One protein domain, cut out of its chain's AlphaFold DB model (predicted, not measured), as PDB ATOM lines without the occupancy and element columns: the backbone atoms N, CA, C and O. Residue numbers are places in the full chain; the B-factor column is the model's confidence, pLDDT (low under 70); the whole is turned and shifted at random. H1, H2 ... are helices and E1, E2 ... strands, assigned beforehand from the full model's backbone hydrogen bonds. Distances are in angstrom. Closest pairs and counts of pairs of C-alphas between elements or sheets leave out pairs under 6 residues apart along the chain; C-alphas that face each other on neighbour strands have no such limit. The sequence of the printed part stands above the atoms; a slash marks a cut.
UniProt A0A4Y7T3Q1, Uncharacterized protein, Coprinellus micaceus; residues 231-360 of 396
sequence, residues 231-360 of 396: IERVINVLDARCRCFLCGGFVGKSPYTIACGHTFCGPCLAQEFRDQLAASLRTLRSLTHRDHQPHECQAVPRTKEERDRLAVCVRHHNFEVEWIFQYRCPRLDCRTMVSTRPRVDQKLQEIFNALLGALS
ATOM      1  N   ILE A 231     -14.073 -34.324 124.617       88.06
ATOM      2  CA  ILE A 231     -13.867 -34.440 123.167       88.06
ATOM      3  C   ILE A 231     -12.965 -33.316 122.647       88.06
ATOM      4  O   ILE A 231     -12.017 -33.594 121.917       88.06
ATOM      5  N   GLU A 232     -13.197 -32.070 123.062       88.81
ATOM      6  CA  GLU A 232     -12.344 -30.934 122.685       88.81
ATOM      7  C   GLU A 232     -10.894 -31.125 123.137       88.81
ATOM      8  O   GLU A 232      -9.963 -30.864 122.377       88.81
ATOM      9  N   ARG A 233     -10.671 -31.648 124.349       90.19
ATOM     10  CA  ARG A 233      -9.318 -31.962 124.831       90.19
ATOM     11  C   ARG A 233      -8.632 -33.012 123.965       90.19
ATOM     12  O   ARG A 233      -7.455 -32.848 123.650       90.19
ATOM     13  N   VAL A 234      -9.346 -34.066 123.573       89.75
ATOM     14  CA  VAL A 234      -8.803 -35.100 122.678       89.75
ATOM     15  C   VAL A 234      -8.461 -34.499 121.317       89.75
ATOM     16  O   VAL A 234      -7.354 -34.718 120.832       89.75
ATOM     17  N   ILE A 235      -9.352 -33.687 120.742       88.75
ATOM     18  CA  ILE A 235      -9.107 -32.982 119.476       88.75
ATOM     19  C   ILE A 235      -7.857 -32.104 119.577       88.75
ATOM     20  O   ILE A 235      -6.976 -32.213 118.730       88.75
ATOM     21  N   ASN A 236      -7.724 -31.307 120.638       89.00
ATOM     22  CA  ASN A 236      -6.569 -30.431 120.841       89.00
ATOM     23  C   ASN A 236      -5.259 -31.218 120.981       89.00
ATOM     24  O   ASN A 236      -4.224 -30.799 120.467       89.00
ATOM     25  N   VAL A 237      -5.281 -32.371 121.659       89.75
ATOM     26  CA  VAL A 237      -4.100 -33.238 121.772       89.75
ATOM     27  C   VAL A 237      -3.736 -33.844 120.420       89.75
ATOM     28  O   VAL A 237      -2.556 -33.854 120.068       89.75
ATOM     29  N   LEU A 238      -4.718 -34.321 119.653       87.88
ATOM     30  CA  LEU A 238      -4.480 -34.873 118.320       87.88
ATOM     31  C   LEU A 238      -3.935 -33.814 117.372       87.88
ATOM     32  O   LEU A 238      -2.937 -34.042 116.696       87.88
ATOM     33  N   ASP A 239      -4.533 -32.632 117.372       85.69
ATOM     34  CA  ASP A 239      -4.083 -31.524 116.548       85.69
ATOM     35  C   ASP A 239      -2.666 -31.068 116.936       85.69
ATOM     36  O   ASP A 239      -1.818 -30.857 116.077       85.69
ATOM     37  N   ALA A 240      -2.334 -31.027 118.229       87.56
ATOM     38  CA  ALA A 240      -0.992 -30.652 118.670       87.56
ATOM     39  C   ALA A 240       0.078 -31.727 118.399       87.56
ATOM     40  O   ALA A 240       1.254 -31.397 118.227       87.56
ATOM     41  N   ARG A 241      -0.282 -33.019 118.416       89.25
ATOM     42  CA  ARG A 241       0.690 -34.133 118.408       89.25
ATOM     43  C   ARG A 241       0.752 -34.914 117.103       89.25
ATOM     44  O   ARG A 241       1.740 -35.605 116.876       89.25
ATOM     45  N   CYS A 242      -0.257 -34.805 116.247       90.56
ATOM     46  CA  CYS A 242      -0.384 -35.606 115.028       90.56
ATOM     47  C   CYS A 242      -0.188 -34.775 113.757       90.56
ATOM     48  O   CYS A 242      -0.617 -35.181 112.675       90.56
ATOM     49  N   ARG A 243       0.469 -33.619 113.882       92.19
ATOM     50  CA  ARG A 243       0.867 -32.769 112.762       92.19
ATOM     51  C   ARG A 243       2.255 -33.130 112.260       92.19
ATOM     52  O   ARG A 243       3.177 -33.402 113.027       92.19
ATOM     53  N   CYS A 244       2.409 -33.111 110.946       94.44
ATOM     54  CA  CYS A 244       3.689 -33.297 110.304       94.44
ATOM     55  C   CYS A 244       4.531 -32.053 110.558       94.44
ATOM     56  O   CYS A 244       4.117 -30.951 110.218       94.44
ATOM     57  N   PHE A 245       5.739 -32.226 111.089       94.25
ATOM     58  CA  PHE A 245       6.645 -31.102 111.335       94.25
ATOM     59  C   PHE A 245       7.020 -30.326 110.056       94.25
ATOM     60  O   PHE A 245       7.371 -29.157 110.137       94.25
ATOM     61  N   LEU A 246       6.935 -30.966 108.883       95.38
ATOM     62  CA  LEU A 246       7.298 -30.364 107.598       95.38
ATOM     63  C   LEU A 246       6.165 -29.527 106.988       95.38
ATOM     64  O   LEU A 246       6.393 -28.385 106.613       95.38
ATOM     65  N   CYS A 247       4.951 -30.079 106.876       94.06
ATOM     66  CA  CYS A 247       3.827 -29.383 106.233       94.06
ATOM     67  C   CYS A 247       2.799 -28.802 107.211       94.06
ATOM     68  O   CYS A 247       1.853 -28.155 106.776       94.06
ATOM     69  N   GLY A 248       2.911 -29.084 108.511       92.25
ATOM     70  CA  GLY A 248       1.913 -28.723 109.522       92.25
ATOM     71  C   GLY A 248       0.601 -29.514 109.445       92.25
ATOM     72  O   GLY A 248      -0.184 -29.462 110.384       92.25
ATOM     73  N   GLY A 249       0.367 -30.272 108.369       91.44
ATOM     74  CA  GLY A 249      -0.850 -31.053 108.152       91.44
ATOM     75  C   GLY A 249      -0.912 -32.346 108.967       91.44
ATOM     76  O   GLY A 249       0.097 -32.845 109.466       91.44
ATOM     77  N   PHE A 250      -2.109 -32.918 109.083       90.62
ATOM     78  CA  PHE A 250      -2.347 -34.150 109.835       90.62
ATOM     79  C   PHE A 250      -1.654 -35.367 109.193       90.62
ATOM     80  O   PHE A 250      -1.774 -35.620 107.995       90.62
ATOM     81  N   VAL A 251      -0.944 -36.158 109.997       92.56
ATOM     82  CA  VAL A 251      -0.105 -37.276 109.524       92.56
ATOM     83  C   VAL A 251      -0.916 -38.548 109.228       92.56
ATOM     84  O   VAL A 251      -0.434 -39.463 108.555       92.56
ATOM     85  N   GLY A 252      -2.157 -38.637 109.713       82.12
ATOM     86  CA  GLY A 252      -2.760 -39.939 109.986       82.12
ATOM     87  C   GLY A 252      -3.146 -40.826 108.805       82.12
ATOM     88  O   GLY A 252      -3.368 -42.012 109.016       82.12
ATOM     89  N   LYS A 253      -3.140 -40.326 107.564       81.94
ATOM     90  CA  LYS A 253      -3.337 -41.192 106.386       81.94
ATOM     91  C   LYS A 253      -2.165 -42.136 106.132       81.94
ATOM     92  O   LYS A 253      -2.372 -43.228 105.616       81.94
ATOM     93  N   SER A 254      -0.947 -41.716 106.452       87.00
ATOM     94  CA  SER A 254       0.257 -42.509 106.208       87.00
ATOM     95  C   SER A 254       1.385 -42.037 107.135       87.00
ATOM     96  O   SER A 254       2.287 -41.320 106.679       87.00
ATOM     97  N   PRO A 255       1.319 -42.367 108.438       94.12
ATOM     98  CA  PRO A 255       2.387 -42.056 109.376       94.12
ATOM     99  C   PRO A 255       3.628 -42.887 109.065       94.12
ATOM    100  O   PRO A 255       3.615 -44.107 109.209       94.12
ATOM    101  N   TYR A 256       4.708 -42.224 108.659       95.62
ATOM    102  CA  TYR A 256       6.017 -42.855 108.521       95.62
ATOM    103  C   TYR A 256       6.905 -42.476 109.694       95.62
ATOM    104  O   TYR A 256       7.195 -41.296 109.895       95.62
ATOM    105  N   THR A 257       7.361 -43.485 110.428       96.31
ATOM    106  CA  THR A 257       8.255 -43.337 111.573       96.31
ATOM    107  C   THR A 257       9.680 -43.718 111.169       96.31
ATOM    108  O   THR A 257       9.922 -44.768 110.563       96.31
ATOM    109  N   ILE A 258      10.634 -42.842 111.483       97.12
ATOM    110  CA  ILE A 258      12.074 -43.071 111.275       97.12
ATOM    111  C   ILE A 258      12.726 -43.658 112.528       97.12
ATOM    112  O   ILE A 258      12.141 -43.643 113.607       97.12
ATOM    113  N   ALA A 259      13.962 -44.152 112.407       96.56
ATOM    114  CA  ALA A 259      14.665 -44.854 113.489       96.56
ATOM    115  C   ALA A 259      14.789 -44.059 114.805       96.56
ATOM    116  O   ALA A 259      14.834 -44.660 115.873       96.56
ATOM    117  N   CYS A 260      14.809 -42.722 114.754       97.56
ATOM    118  CA  CYS A 260      14.826 -41.881 115.955       97.56
ATOM    119  C   CYS A 260      13.439 -41.661 116.596       97.56
ATOM    120  O   CYS A 260      13.325 -40.870 117.527       97.56
ATOM    121  N   GLY A 261      12.388 -42.323 116.101       96.62
ATOM    122  CA  GLY A 261      11.034 -42.296 116.664       96.62
ATOM    123  C   GLY A 261      10.151 -41.132 116.205       96.62
ATOM    124  O   GLY A 261       8.995 -41.055 116.608       96.62
ATOM    125  N   HIS A 262      10.653 -40.230 115.360       97.25
ATOM    126  CA  HIS A 262       9.844 -39.141 114.811       97.25
ATOM    127  C   HIS A 262       8.971 -39.609 113.646       97.25
ATOM    128  O   HIS A 262       9.414 -40.401 112.811       97.25
ATOM    129  N   THR A 263       7.753 -39.073 113.573       96.31
ATOM    130  CA  THR A 263       6.748 -39.459 112.577       96.31
ATOM    131  C   THR A 263       6.405 -38.293 111.656       96.31
ATOM    132  O   THR A 263       6.234 -37.158 112.101       96.31
ATOM    133  N   PHE A 264       6.288 -38.573 110.360       95.94
ATOM    134  CA  PHE A 264       6.013 -37.580 109.323       95.94
ATOM    135  C   PHE A 264       4.992 -38.093 108.308       95.94
ATOM    136  O   PHE A 264       4.739 -39.294 108.196       95.94
ATOM    137  N   CYS A 265       4.447 -37.162 107.524       94.00
ATOM    138  CA  CYS A 265       3.728 -37.480 106.300       94.00
ATOM    139  C   CYS A 265       4.713 -38.094 105.286       94.00
ATOM    140  O   CYS A 265       5.814 -37.571 105.096       94.00
ATOM    141  N   GLY A 266       4.324 -39.194 104.637       93.31
ATOM    142  CA  GLY A 266       5.176 -39.911 103.680       93.31
ATOM    143  C   GLY A 266       5.707 -39.039 102.535       93.31
ATOM    144  O   GLY A 266       6.926 -38.963 102.372       93.31
ATOM    145  N   PRO A 267       4.843 -38.301 101.808       92.62
ATOM    146  CA  PRO A 267       5.281 -37.400 100.741       92.62
ATOM    147  C   PRO A 267       6.283 -36.337 101.207       92.62
ATOM    148  O   PRO A 267       7.302 -36.123 100.553       92.62
ATOM    149  N   CYS A 268       6.023 -35.719 102.365       95.06
ATOM    150  CA  CYS A 268       6.868 -34.688 102.960       95.06
ATOM    151  C   CYS A 268       8.264 -35.239 103.268       95.06
ATOM    152  O   CYS A 268       9.274 -34.652 102.894       95.06
ATOM    153  N   LEU A 269       8.309 -36.397 103.930       96.38
ATOM    154  CA  LEU A 269       9.554 -37.033 104.339       96.38
ATOM    155  C   LEU A 269      10.368 -37.526 103.137       96.38
ATOM    156  O   LEU A 269      11.584 -37.363 103.106       96.38
ATOM    157  N   ALA A 270       9.705 -38.109 102.136       96.06
ATOM    158  CA  ALA A 270      10.358 -38.546 100.909       96.06
ATOM    159  C   ALA A 270      10.968 -37.369 100.140       96.06
ATOM    160  O   ALA A 270      12.086 -37.484  99.640       96.06
ATOM    161  N   GLN A 271      10.253 -36.243 100.053       96.31
ATOM    162  CA  GLN A 271      10.767 -35.042  99.400       96.31
ATOM    163  C   GLN A 271      11.988 -34.481 100.137       96.31
ATOM    164  O   GLN A 271      13.023 -34.271  99.514       96.31
ATOM    165  N   GLU A 272      11.909 -34.360 101.459       97.81
ATOM    166  CA  GLU A 272      13.021 -33.896 102.293       97.81
ATOM    167  C   GLU A 272      14.278 -34.772 102.124       97.81
ATOM    168  O   GLU A 272      15.385 -34.263 101.952       97.81
ATOM    169  N   PHE A 273      14.134 -36.100 102.071       98.12
ATOM    170  CA  PHE A 273      15.267 -36.993 101.803       98.12
ATOM    171  C   PHE A 273      15.825 -36.866 100.384       98.12
ATOM    172  O   PHE A 273      17.040 -36.949 100.203       98.12
ATOM    173  N   ARG A 274      14.985 -36.617  99.372       97.94
ATOM    174  CA  ARG A 274      15.466 -36.307  98.014       97.94
ATOM    175  C   ARG A 274      16.276 -35.020  97.990       97.94
ATOM    176  O   ARG A 274      17.319 -34.990  97.342       97.94
ATOM    177  N   ASP A 275      15.830 -33.991  98.703       98.19
ATOM    178  CA  ASP A 275      16.507 -32.695  98.750       98.19
ATOM    179  C   ASP A 275      17.868 -32.802  99.454       98.19
ATOM    180  O   ASP A 275      18.869 -32.266  98.963       98.19
ATOM    181  N   GLN A 276      17.937 -33.575 100.542       98.25
ATOM    182  CA  GLN A 276      19.193 -33.898 101.219       98.25
ATOM    183  C   GLN A 276      20.132 -34.731 100.336       98.25
ATOM    184  O   GLN A 276      21.309 -34.390 100.222       98.25
ATOM    185  N   LEU A 277      19.627 -35.763  99.646       98.00
ATOM    186  CA  LEU A 277      20.438 -36.547  98.707       98.00
ATOM    187  C   LEU A 277      20.966 -35.666  97.571       98.00
ATOM    188  O   LEU A 277      22.155 -35.694  97.276       98.00
ATOM    189  N   ALA A 278      20.117 -34.827  96.976       97.81
ATOM    190  CA  ALA A 278      20.524 -33.885  95.938       97.81
ATOM    191  C   ALA A 278      21.620 -32.925  96.426       97.81
ATOM    192  O   ALA A 278      22.493 -32.536  95.648       97.81
ATOM    193  N   ALA A 279      21.577 -32.509  97.696       97.19
ATOM    194  CA  ALA A 279      22.630 -31.700  98.301       97.19
ATOM    195  C   ALA A 279      23.944 -32.482  98.445       97.19
ATOM    196  O   ALA A 279      24.992 -31.955  98.071       97.19
ATOM    197  N   SER A 280      23.893 -33.739  98.895       96.44
ATOM    198  CA  SER A 280      25.067 -34.617  98.969       96.44
ATOM    199  C   SER A 280      25.668 -34.886  97.585       96.44
ATOM    200  O   SER A 280      26.872 -34.727  97.399       96.44
ATOM    201  N   LEU A 281      24.847 -35.187  96.576       96.06
ATOM    202  CA  LEU A 281      25.311 -35.449  95.207       96.06
ATOM    203  C   LEU A 281      25.941 -34.218  94.544       96.06
ATOM    204  O   LEU A 281      26.891 -34.346  93.774       96.06
ATOM    205  N   ARG A 282      25.492 -33.004  94.886       95.62
ATOM    206  CA  ARG A 282      26.128 -31.761  94.416       95.62
ATOM    207  C   ARG A 282      27.590 -31.639  94.851       95.62
ATOM    208  O   ARG A 282      28.355 -30.981  94.148       95.62
ATOM    209  N   THR A 283      27.992 -32.280  95.951       93.31
ATOM    210  CA  THR A 283      29.397 -32.288  96.399       93.31
ATOM    211  C   THR A 283      30.311 -33.109  95.484       93.31
ATOM    212  O   THR A 283      31.506 -32.839  95.433       93.31
ATOM    213  N   LEU A 284      29.750 -34.029  94.688       88.94
ATOM    214  CA  LEU A 284      30.484 -34.848  93.716       88.94
ATOM    215  C   LEU A 284      30.752 -34.115  92.389       88.94
ATOM    216  O   LEU A 284      31.556 -34.564  91.576       88.94
ATOM    217  N   ARG A 285      30.096 -32.971  92.144       82.56
ATOM    218  CA  ARG A 285      30.122 -32.268  90.848       82.56
ATOM    219  C   ARG A 285      31.514 -31.797  90.412       82.56
ATOM    220  O   ARG A 285      31.752 -31.665  89.215       82.56
ATOM    221  N   SER A 286      32.407 -31.502  91.350       75.50
ATOM    222  CA  SER A 286      33.749 -30.970  91.071       75.50
ATOM    223  C   SER A 286      34.754 -32.027  90.602       75.50
ATOM    224  O   SER A 286      35.899 -31.687  90.310       75.50
ATOM    225  N   LEU A 287      34.350 -33.295  90.539       80.88
ATOM    226  CA  LEU A 287      35.248 -34.415  90.299       80.88
ATOM    227  C   LEU A 287      35.330 -34.784  88.815       80.88
ATOM    228  O   LEU A 287      34.525 -34.365  87.982       80.88
ATOM    229  N   THR A 288      36.352 -35.557  88.456       86.56
ATOM    230  CA  THR A 288      36.581 -35.992  87.075       86.56
ATOM    231  C   THR A 288      35.671 -37.161  86.713       86.56
ATOM    232  O   THR A 288      35.733 -38.211  87.345       86.56
ATOM    233  N   HIS A 289      34.886 -37.012  85.648       89.31
ATOM    234  CA  HIS A 289      33.912 -38.005  85.189       89.31
ATOM    235  C   HIS A 289      34.482 -38.782  83.996       89.31
ATOM    236  O   HIS A 289      34.197 -38.464  82.845       89.31
ATOM    237  N   ARG A 290      35.382 -39.737  84.258       90.12
ATOM    238  CA  ARG A 290      36.013 -40.534  83.187       90.12
ATOM    239  C   ARG A 290      35.124 -41.676  82.699       90.12
ATOM    240  O   ARG A 290      35.055 -41.910  81.499       90.12
ATOM    241  N   ASP A 291      34.435 -42.334  83.629       91.81
ATOM    242  CA  ASP A 291      33.763 -43.617  83.378       91.81
ATOM    243  C   ASP A 291      32.233 -43.505  83.283       91.81
ATOM    244  O   ASP A 291      31.546 -44.505  83.098       91.81
ATOM    245  N   HIS A 292      31.683 -42.301  83.447       93.31
ATOM    246  CA  HIS A 292      30.244 -42.040  83.431       93.31
ATOM    247  C   HIS A 292      29.972 -40.576  83.068       93.31
ATOM    248  O   HIS A 292      30.863 -39.726  83.127       93.31
ATOM    249  N   GLN A 293      28.737 -40.262  82.690       93.88
ATOM    250  CA  GLN A 293      28.319 -38.898  82.386       93.88
ATOM    251  C   GLN A 293      28.019 -38.116  83.677       93.88
ATOM    252  O   GLN A 293      27.437 -38.671  84.607       93.88
ATOM    253  N   PRO A 294      28.302 -36.798  83.746       92.81
ATOM    254  CA  PRO A 294      28.078 -36.006  84.962       92.81
ATOM    255  C   PRO A 294      26.654 -36.037  85.524       92.81
ATOM    256  O   PRO A 294      26.455 -35.869  86.723       92.81
ATOM    257  N   HIS A 295      25.646 -36.245  84.675       94.38
ATOM    258  CA  HIS A 295      24.261 -36.332  85.126       94.38
ATOM    259  C   HIS A 295      23.952 -37.656  85.845       94.38
ATOM    260  O   HIS A 295      23.059 -37.684  86.687       94.38
ATOM    261  N   GLU A 296      24.701 -38.730  85.577       94.06
ATOM    262  CA  GLU A 296      24.469 -40.057  86.166       94.06
ATOM    263  C   GLU A 296      24.818 -40.088  87.661       94.06
ATOM    264  O   GLU A 296      24.112 -40.723  88.439       94.06
ATOM    265  N   CYS A 297      25.841 -39.338  88.092       95.06
ATOM    266  CA  CYS A 297      26.209 -39.215  89.507       95.06
ATOM    267  C   CYS A 297      25.527 -38.040  90.235       95.06
ATOM    268  O   CYS A 297      25.791 -37.812  91.415       95.06
ATOM    269  N   GLN A 298      24.685 -37.269  89.539       96.06
ATOM    270  CA  GLN A 298      23.961 -36.112  90.089       96.06
ATOM    271  C   GLN A 298      22.445 -36.328  90.156       96.06
ATOM    272  O   GLN A 298      21.753 -35.608  90.879       96.06
ATOM    273  N   ALA A 299      21.917 -37.295  89.405       96.75
ATOM    274  CA  ALA A 299      20.501 -37.616  89.405       96.75
ATOM    275  C   ALA A 299      20.079 -38.265  90.731       96.75
ATOM    276  O   ALA A 299      20.672 -39.242  91.184       96.75
ATOM    277  N   VAL A 300      19.009 -37.741  91.335       97.50
ATOM    278  CA  VAL A 300      18.367 -38.369  92.495       97.50
ATOM    279  C   VAL A 300      17.593 -39.602  92.012       97.50
ATOM    280  O   VAL A 300      16.669 -39.441  91.208       97.50
ATOM    281  N   PRO A 301      17.925 -40.811  92.495       97.00
ATOM    282  CA  PRO A 301      17.293 -42.041  92.050       97.00
ATOM    283  C   PRO A 301      15.836 -42.099  92.516       97.00
ATOM    284  O   PRO A 301      15.503 -41.752  93.651       97.00
ATOM    285  N   ARG A 302      14.960 -42.556  91.625       94.50
ATOM    286  CA  ARG A 302      13.531 -42.803  91.861       94.50
ATOM    287  C   ARG A 302      13.212 -44.290  91.908       94.50
ATOM    288  O   ARG A 302      12.188 -44.678  92.466       94.50
ATOM    289  N   THR A 303      14.073 -45.119  91.324       93.94
ATOM    290  CA  THR A 303      13.949 -46.578  91.345       93.94
ATOM    291  C   THR A 303      15.161 -47.236  91.996       93.94
ATOM    292  O   THR A 303      16.190 -46.603  92.252       93.94
ATOM    293  N   LYS A 304      15.031 -48.532  92.283       94.06
ATOM    294  CA  LYS A 304      16.121 -49.363  92.802       94.06
ATOM    295  C   LYS A 304      17.280 -49.440  91.803       94.06
ATOM    296  O   LYS A 304      18.433 -49.275  92.176       94.06
ATOM    297  N   GLU A 305      16.962 -49.621  90.530       95.19
ATOM    298  CA  GLU A 305      17.936 -49.747  89.447       95.19
ATOM    299  C   GLU A 305      18.719 -48.440  89.264       95.19
ATOM    300  O   GLU A 305      19.933 -48.453  89.070       95.19
ATOM    301  N   GLU A 306      18.044 -47.290  89.374       96.25
ATOM    302  CA  GLU A 306      18.699 -45.978  89.369       96.25
ATOM    303  C   GLU A 306      19.636 -45.792  90.565       96.25
ATOM    304  O   GLU A 306      20.748 -45.296  90.387       96.25
ATOM    305  N   ARG A 307      19.231 -46.233  91.762       96.81
ATOM    306  CA  ARG A 307      20.086 -46.215  92.959       96.81
ATOM    307  C   ARG A 307      21.331 -47.067  92.765       96.81
ATOM    308  O   ARG A 307      22.424 -46.616  93.093       96.81
ATOM    309  N   ASP A 308      21.178 -48.278  92.241       96.19
ATOM    310  CA  ASP A 308      22.296 -49.204  92.061       96.19
ATOM    311  C   ASP A 308      23.301 -48.659  91.027       96.19
ATOM    312  O   ASP A 308      24.512 -48.721  91.253       96.19
ATOM    313  N   ARG A 309      22.819 -48.013  89.953       96.19
ATOM    314  CA  ARG A 309      23.670 -47.267  89.005       96.19
ATOM    315  C   ARG A 309      24.389 -46.089  89.664       96.19
ATOM    316  O   ARG A 309      25.598 -45.932  89.484       96.19
ATOM    317  N   LEU A 310      23.674 -45.291  90.458       96.81
ATOM    318  CA  LEU A 310      24.266 -44.174  91.194       96.81
ATOM    319  C   LEU A 310      25.345 -44.659  92.174       96.81
ATOM    320  O   LEU A 310      26.406 -44.049  92.264       96.81
ATOM    321  N   ALA A 311      25.118 -45.779  92.865       96.88
ATOM    322  CA  ALA A 311      26.088 -46.372  93.781       96.88
ATOM    323  C   ALA A 311      27.396 -46.761  93.074       96.88
ATOM    324  O   ALA A 311      28.473 -46.543  93.625       96.88
ATOM    325  N   VAL A 312      27.327 -47.293  91.847       96.31
ATOM    326  CA  VAL A 312      28.524 -47.543  91.025       96.31
ATOM    327  C   VAL A 312      29.238 -46.227  90.713       96.31
ATOM    328  O   VAL A 312      30.433 -46.112  90.979       96.31
ATOM    329  N   CYS A 313      28.512 -45.205  90.249       95.75
ATOM    330  CA  CYS A 313      29.090 -43.894  89.928       95.75
ATOM    331  C   CYS A 313      29.773 -43.236  91.140       95.75
ATOM    332  O   CYS A 313      30.872 -42.703  91.018       95.75
ATOM    333  N   VAL A 314      29.162 -43.312  92.326       95.75
ATOM    334  CA  VAL A 314      29.720 -42.785  93.585       95.75
ATOM    335  C   VAL A 314      31.046 -43.474  93.936       95.75
ATOM    336  O   VAL A 314      31.995 -42.803  94.341       95.75
ATOM    337  N   ARG A 315      31.162 -44.792  93.710       95.62
ATOM    338  CA  ARG A 315      32.421 -45.528  93.926       95.62
ATOM    339  C   ARG A 315      33.531 -45.093  92.968       95.62
ATOM    340  O   ARG A 315      34.675 -45.017  93.401       95.62
ATOM    341  N   HIS A 316      33.216 -44.743  91.715       94.94
ATOM    342  CA  HIS A 316      34.208 -44.184  90.777       94.94
ATOM    343  C   HIS A 316      34.807 -42.857  91.268       94.94
ATOM    344  O   HIS A 316      35.936 -42.519  90.917       94.94
ATOM    345  N   HIS A 317      34.083 -42.127  92.117       94.19
ATOM    346  CA  HIS A 317      34.560 -40.901  92.755       94.19
ATOM    347  C   HIS A 317      35.337 -41.146  94.062       94.19
ATOM    348  O   HIS A 317      35.743 -40.185  94.707       94.19
ATOM    349  N   ASN A 318      35.575 -42.407  94.450       94.50
ATOM    350  CA  ASN A 318      36.189 -42.819  95.723       94.50
ATOM    351  C   ASN A 318      35.417 -42.362  96.977       94.50
ATOM    352  O   ASN A 318      36.017 -42.132  98.026       94.50
ATOM    353  N   PHE A 319      34.090 -42.235  96.885       95.00
ATOM    354  CA  PHE A 319      33.231 -41.974  98.044       95.00
ATOM    355  C   PHE A 319      32.613 -43.269  98.568       95.00
ATOM    356  O   PHE A 319      32.259 -44.167  97.800       95.00
ATOM    357  N   GLU A 320      32.429 -43.337  99.886       96.12
ATOM    358  CA  GLU A 320      31.626 -44.387 100.509       96.12
ATOM    359  C   GLU A 320      30.149 -44.178 100.167       96.12
ATOM    360  O   GLU A 320      29.573 -43.111 100.408       96.12
ATOM    361  N   VAL A 321      29.523 -45.210  99.600       96.75
ATOM    362  CA  VAL A 321      28.128 -45.145  99.150       96.75
ATOM    363  C   VAL A 321      27.208 -44.927 100.352       96.75
ATOM    364  O   VAL A 321      26.294 -44.108 100.308       96.75
ATOM    365  N   GLU A 322      27.500 -45.594 101.462       96.88
ATOM    366  CA  GLU A 322      26.765 -45.537 102.722       96.88
ATOM    367  C   GLU A 322      26.677 -44.124 103.287       96.88
ATOM    368  O   GLU A 322      25.686 -43.790 103.930       96.88
ATOM    369  N   TRP A 323      27.687 -43.284 103.054       96.19
ATOM    370  CA  TRP A 323      27.695 -41.906 103.534       96.19
ATOM    371  C   TRP A 323      26.766 -41.000 102.716       96.19
ATOM    372  O   TRP A 323      26.110 -40.121 103.272       96.19
ATOM    373  N   ILE A 324      26.653 -41.245 101.407       97.12
ATOM    374  CA  ILE A 324      25.781 -40.474 100.507       97.12
ATOM    375  C   ILE A 324      24.294 -40.743 100.788       97.12
ATOM    376  O   ILE A 324      23.484 -39.819 100.718       97.12
ATOM    377  N   PHE A 325      23.936 -41.979 101.152       97.62
ATOM    378  CA  PHE A 325      22.562 -42.391 101.483       97.62
ATOM    379  C   PHE A 325      22.249 -42.302 102.988       97.62
ATOM    380  O   PHE A 325      21.500 -43.112 103.539       97.62
ATOM    381  N   GLN A 326      22.830 -41.312 103.666       97.38
ATOM    382  CA  GLN A 326      22.488 -40.959 105.038       97.38
ATOM    383  C   GLN A 326      21.772 -39.616 105.091       97.38
ATOM    384  O   GLN A 326      22.221 -38.615 104.535       97.38
ATOM    385  N   TYR A 327      20.680 -39.591 105.844       98.19
ATOM    386  CA  TYR A 327      19.801 -38.438 105.974       98.19
ATOM    387  C   TYR A 327      19.807 -37.918 107.398       98.19
ATOM    388  O   TYR A 327      19.990 -38.671 108.346       98.19
ATOM    389  N   ARG A 328      19.550 -36.633 107.588       98.38
ATOM    390  CA  ARG A 328      19.277 -36.060 108.902       98.38
ATOM    391  C   ARG A 328      17.781 -36.080 109.157       98.38
ATOM    392  O   ARG A 328      16.986 -35.733 108.284       98.38
ATOM    393  N   CYS A 329      17.409 -36.433 110.384       98.44
ATOM    394  CA  CYS A 329      16.054 -36.227 110.875       98.44
ATOM    395  C   CYS A 329      15.626 -34.764 110.622       98.44
ATOM    396  O   CYS A 329      16.343 -33.862 111.066       98.44
ATOM    397  N   PRO A 330      14.469 -34.516 109.975       97.81
ATOM    398  CA  PRO A 330      14.032 -33.155 109.649       97.81
ATOM    399  C   PRO A 330      13.708 -32.283 110.870       97.81
ATOM    400  O   PRO A 330      13.616 -31.062 110.770       97.81
ATOM    401  N   ARG A 331      13.541 -32.891 112.051       96.69
ATOM    402  CA  ARG A 331      13.389 -32.141 113.295       96.69
ATOM    403  C   ARG A 331      14.706 -31.494 113.709       96.69
ATOM    404  O   ARG A 331      15.697 -32.180 113.980       96.69
ATOM    405  N   LEU A 332      14.674 -30.165 113.807       95.81
ATOM    406  CA  LEU A 332      15.827 -29.307 114.100       95.81
ATOM    407  C   LEU A 332      16.526 -29.645 115.421       95.81
ATOM    408  O   LEU A 332      17.742 -29.478 115.508       95.81
ATOM    409  N   ASP A 333      15.766 -30.120 116.406       96.88
ATOM    410  CA  ASP A 333      16.205 -30.524 117.743       96.88
ATOM    411  C   ASP A 333      16.741 -31.964 117.807       96.88
ATOM    412  O   ASP A 333      17.452 -32.314 118.744       96.88
ATOM    413  N   CYS A 334      16.444 -32.798 116.809       97.44
ATOM    414  CA  CYS A 334      16.854 -34.199 116.785       97.44
ATOM    415  C   CYS A 334      18.125 -34.410 115.957       97.44
ATOM    416  O   CYS A 334      19.107 -34.942 116.470       97.44
ATOM    417  N   ARG A 335      18.105 -34.019 114.671       95.31
ATOM    418  CA  ARG A 335      19.212 -34.158 113.693       95.31
ATOM    419  C   ARG A 335      19.914 -35.528 113.636       95.31
ATOM    420  O   ARG A 335      20.978 -35.633 113.030       95.31
ATOM    421  N   THR A 336      19.344 -36.576 114.231       98.00
ATOM    422  CA  THR A 336      19.902 -37.931 114.203       98.00
ATOM    423  C   THR A 336      20.037 -38.406 112.760       98.00
ATOM    424  O   THR A 336      19.147 -38.153 111.943       98.00
ATOM    425  N   MET A 337      21.144 -39.085 112.457       98.00
ATOM    426  CA  MET A 337      21.384 -39.666 111.140       98.00
ATOM    427  C   MET A 337      20.485 -40.891 110.928       98.00
ATOM    428  O   MET A 337      20.353 -41.743 111.806       98.00
ATOM    429  N   VAL A 338      19.864 -40.967 109.760       97.56
ATOM    430  CA  VAL A 338      18.913 -41.989 109.335       97.56
ATOM    431  C   VAL A 338      19.476 -42.638 108.080       97.56
ATOM    432  O   VAL A 338      19.605 -41.993 107.046       97.56
ATOM    433  N   SER A 339      19.807 -43.919 108.179       96.62
ATOM    434  CA  SER A 339      20.258 -44.757 107.058       96.62
ATOM    435  C   SER A 339      19.257 -45.860 106.708       96.62
ATOM    436  O   SER A 339      19.459 -46.611 105.759       96.62
ATOM    437  N   THR A 340      18.175 -45.984 107.478       95.56
ATOM    438  CA  THR A 340      17.161 -47.028 107.315       95.56
ATOM    439  C   THR A 340      15.870 -46.452 106.751       95.56
ATOM    440  O   THR A 340      15.460 -45.340 107.094       95.56
ATOM    441  N   ARG A 341      15.215 -47.231 105.883       95.44
ATOM    442  CA  ARG A 341      13.948 -46.846 105.256       95.44
ATOM    443  C   ARG A 341      12.880 -46.571 106.332       95.44
ATOM    444  O   ARG A 341      12.711 -47.408 107.226       95.44
ATOM    445  N   PRO A 342      12.132 -45.453 106.248       95.81
ATOM    446  CA  PRO A 342      11.025 -45.173 107.155       95.81
ATOM    447  C   PRO A 342       9.977 -46.279 107.098       95.81
ATOM    448  O   PRO A 342       9.660 -46.792 106.022       95.81
ATOM    449  N   ARG A 343       9.414 -46.625 108.254       94.25
ATOM    450  CA  ARG A 343       8.375 -47.652 108.363       94.25
ATOM    451  C   ARG A 343       7.017 -46.995 108.522       94.25
ATOM    452  O   ARG A 343       6.898 -46.019 109.259       94.25
ATOM    453  N   VAL A 344       6.003 -47.538 107.852       93.38
ATOM    454  CA  VAL A 344       4.615 -47.158 108.137       93.38
ATOM    455  C   VAL A 344       4.275 -47.650 109.537       93.38
ATOM    456  O   VAL A 344       4.422 -48.837 109.827       93.38
ATOM    457  N   ASP A 345       3.826 -46.748 110.400       93.56
ATOM    458  CA  ASP A 345       3.352 -47.099 111.734       93.56
ATOM    459  C   ASP A 345       1.877 -47.511 111.659       93.56
ATOM    460  O   ASP A 345       0.968 -46.690 111.795       93.56
ATOM    461  N   GLN A 346       1.646 -48.797 111.372       92.94
ATOM    462  CA  GLN A 346       0.301 -49.360 111.205       92.94
ATOM    463  C   GLN A 346      -0.560 -49.166 112.456       92.94
ATOM    464  O   GLN A 346      -1.720 -48.786 112.344       92.94
ATOM    465  N   LYS A 347       0.021 -49.337 113.650       93.56
ATOM    466  CA  LYS A 347      -0.702 -49.158 114.917       93.56
ATOM    467  C   LYS A 347      -1.142 -47.713 115.096       93.56
ATOM    468  O   LYS A 347      -2.283 -47.447 115.462       93.56
ATOM    469  N   LEU A 348      -0.250 -46.766 114.815       91.31
ATOM    470  CA  LEU A 348      -0.586 -45.352 114.888       91.31
ATOM    471  C   LEU A 348      -1.654 -44.975 113.848       91.31
ATOM    472  O   LEU A 348      -2.570 -44.215 114.154       91.31
ATOM    473  N   GLN A 349      -1.579 -45.546 112.646       91.56
ATOM    474  CA  GLN A 349      -2.592 -45.374 111.607       91.56
ATOM    475  C   GLN A 349      -3.963 -45.929 112.032       91.56
ATOM    476  O   GLN A 349      -4.973 -45.254 111.846       91.56
ATOM    477  N   GLU A 350      -4.016 -47.118 112.637       91.81
ATOM    478  CA  GLU A 350      -5.242 -47.712 113.191       91.81
ATOM    479  C   GLU A 350      -5.849 -46.834 114.287       91.81
ATOM    480  O   GLU A 350      -7.048 -46.557 114.255       91.81
ATOM    481  N   ILE A 351      -5.020 -46.334 115.210       91.25
ATOM    482  CA  ILE A 351      -5.447 -45.404 116.263       91.25
ATOM    483  C   ILE A 351      -6.045 -44.141 115.640       91.25
ATOM    484  O   ILE A 351      -7.119 -43.701 116.048       91.25
ATOM    485  N   PHE A 352      -5.395 -43.566 114.627       89.94
ATOM    486  CA  PHE A 352      -5.926 -42.396 113.937       89.94
ATOM    487  C   PHE A 352      -7.240 -42.691 113.228       89.94
ATOM    488  O   PHE A 352      -8.178 -41.918 113.380       89.94
ATOM    489  N   ASN A 353      -7.354 -43.810 112.519       89.56
ATOM    490  CA  ASN A 353      -8.595 -44.191 111.851       89.56
ATOM    491  C   ASN A 353      -9.740 -44.401 112.854       89.56
ATOM    492  O   ASN A 353     -10.847 -43.918 112.623       89.56
ATOM    493  N   ALA A 354      -9.470 -45.052 113.988       91.06
ATOM    494  CA  ALA A 354     -10.449 -45.247 115.053       91.06
ATOM    495  C   ALA A 354     -10.896 -43.911 115.667       91.06
ATOM    496  O   ALA A 354     -12.091 -43.688 115.859       91.06
ATOM    497  N   LEU A 355      -9.958 -42.995 115.923       89.19
ATOM    498  CA  LEU A 355     -10.260 -41.667 116.460       89.19
ATOM    499  C   LEU A 355     -11.022 -40.799 115.458       89.19
ATOM    500  O   LEU A 355     -11.988 -40.148 115.839       89.19
ATOM    501  N   LEU A 356     -10.645 -40.817 114.179       87.69
ATOM    502  CA  LEU A 356     -11.378 -40.123 113.119       87.69
ATOM    503  C   LEU A 356     -12.799 -40.676 112.962       87.69
ATOM    504  O   LEU A 356     -13.734 -39.899 112.787       87.69
ATOM    505  N   GLY A 357     -12.972 -41.995 113.075       89.50
ATOM    506  CA  GLY A 357     -14.286 -42.634 113.088       89.50
ATOM    507  C   GLY A 357     -15.124 -42.218 114.298       89.50
ATOM    508  O   GLY A 357     -16.280 -41.840 114.145       89.50
ATOM    509  N   ALA A 358     -14.534 -42.208 115.497       89.00
ATOM    510  CA  ALA A 358     -15.218 -41.796 116.724       89.00
ATOM    511  C   ALA A 358     -15.569 -40.295 116.750       89.00
ATOM    512  O   ALA A 358     -16.557 -39.896 117.365       89.00
ATOM    513  N   LEU A 359     -14.763 -39.462 116.085       87.38
ATOM    514  CA  LEU A 359     -14.932 -38.009 116.000       87.38
ATOM    515  C   LEU A 359     -15.640 -37.557 114.715       87.38
ATOM    516  O   LEU A 359     -15.698 -36.351 114.448       87.38
ATOM    517  N   SER A 360     -16.173 -38.490 113.918       81.25
ATOM    518  CA  SER A 360     -16.828 -38.186 112.646       81.25
ATOM    519  C   SER A 360     -17.892 -37.101 112.839       81.25
ATOM    520  O   SER A 360     -18.739 -37.210 113.727       81.25
TER     521      SER A 360
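AT A GLANCE: This is residues 231 to 360 of the 396 residues of an uncharacterized protein of Coprinellus micaceus (UniProt A0A4Y7T3Q1). Look for a small strand hairpin, E1 and E2, part of the way along a loose rod: helices H1 and H5, near each other, make one end, and H2 runs on from the hairpin toward the other end, where H3, H4 and the loop of residues 283 to 303 gather. The unnamed stretch 325 to 345 leads back from H4 to H5 and pairs briefly with E1. The 130 printed residues run H1 E1 E2 H2 H3 H4 H5, mostly helix, with 64 in named elements; the sheet, E1 - E2, is antiparallel. The radius of gyration of the C-alphas is 18.5 A and the spans are 64 by 28 by 19 A.

IN THESE COORDINATES: Find E1 at residues 255 to 257 and E2 at 263 to 265. H2, residues 266 to 282, starts at C-alpha 266 (5.176, -39.911, 103.680) and runs 24.3 A. H3 spans 304 to 316, 18.9 A, and H4 321 to 324. H1, 231 to 241, 15.3 A, starts at (-13.867, -34.440, 123.167); H5, 346 to 358, 18.1 A, ends at (-15.218, -41.796, 116.724).

HOW THE PARTS SIT: In the hairpin, N 256 and O 264 are 3.0 A apart, within hydrogen-bond range. The closest C-alphas of E1 and H2, Tyr 256 and Gly 266, are 5.7 A apart; those of E1 and H5, Pro 255 and Gln 349, 6.4 A. H2, with residues 277 to 281 alone, only just touches H4, with 3 pairs of C-alphas within 8 A; C-alphas 280 and 324 are closest, 6.1 A. H3 and H4 touch only at the corner, only just, with 3 pairs; C-alphas 311 and 321 are closest, 5.9 A. H2 and H3 are apart. Every O i to N i+4 pair is within range in H1, H2, H3 and H5; H4 is too short for one.

THE WHOLE: The farthest C-alphas, Ile 231 and Arg 290, are 64.2 A apart. The links H1 to E1, H2 to H3 and H4 to H5 are long. The printed part has no cut, and no printed residue is under 70 in pLDDT.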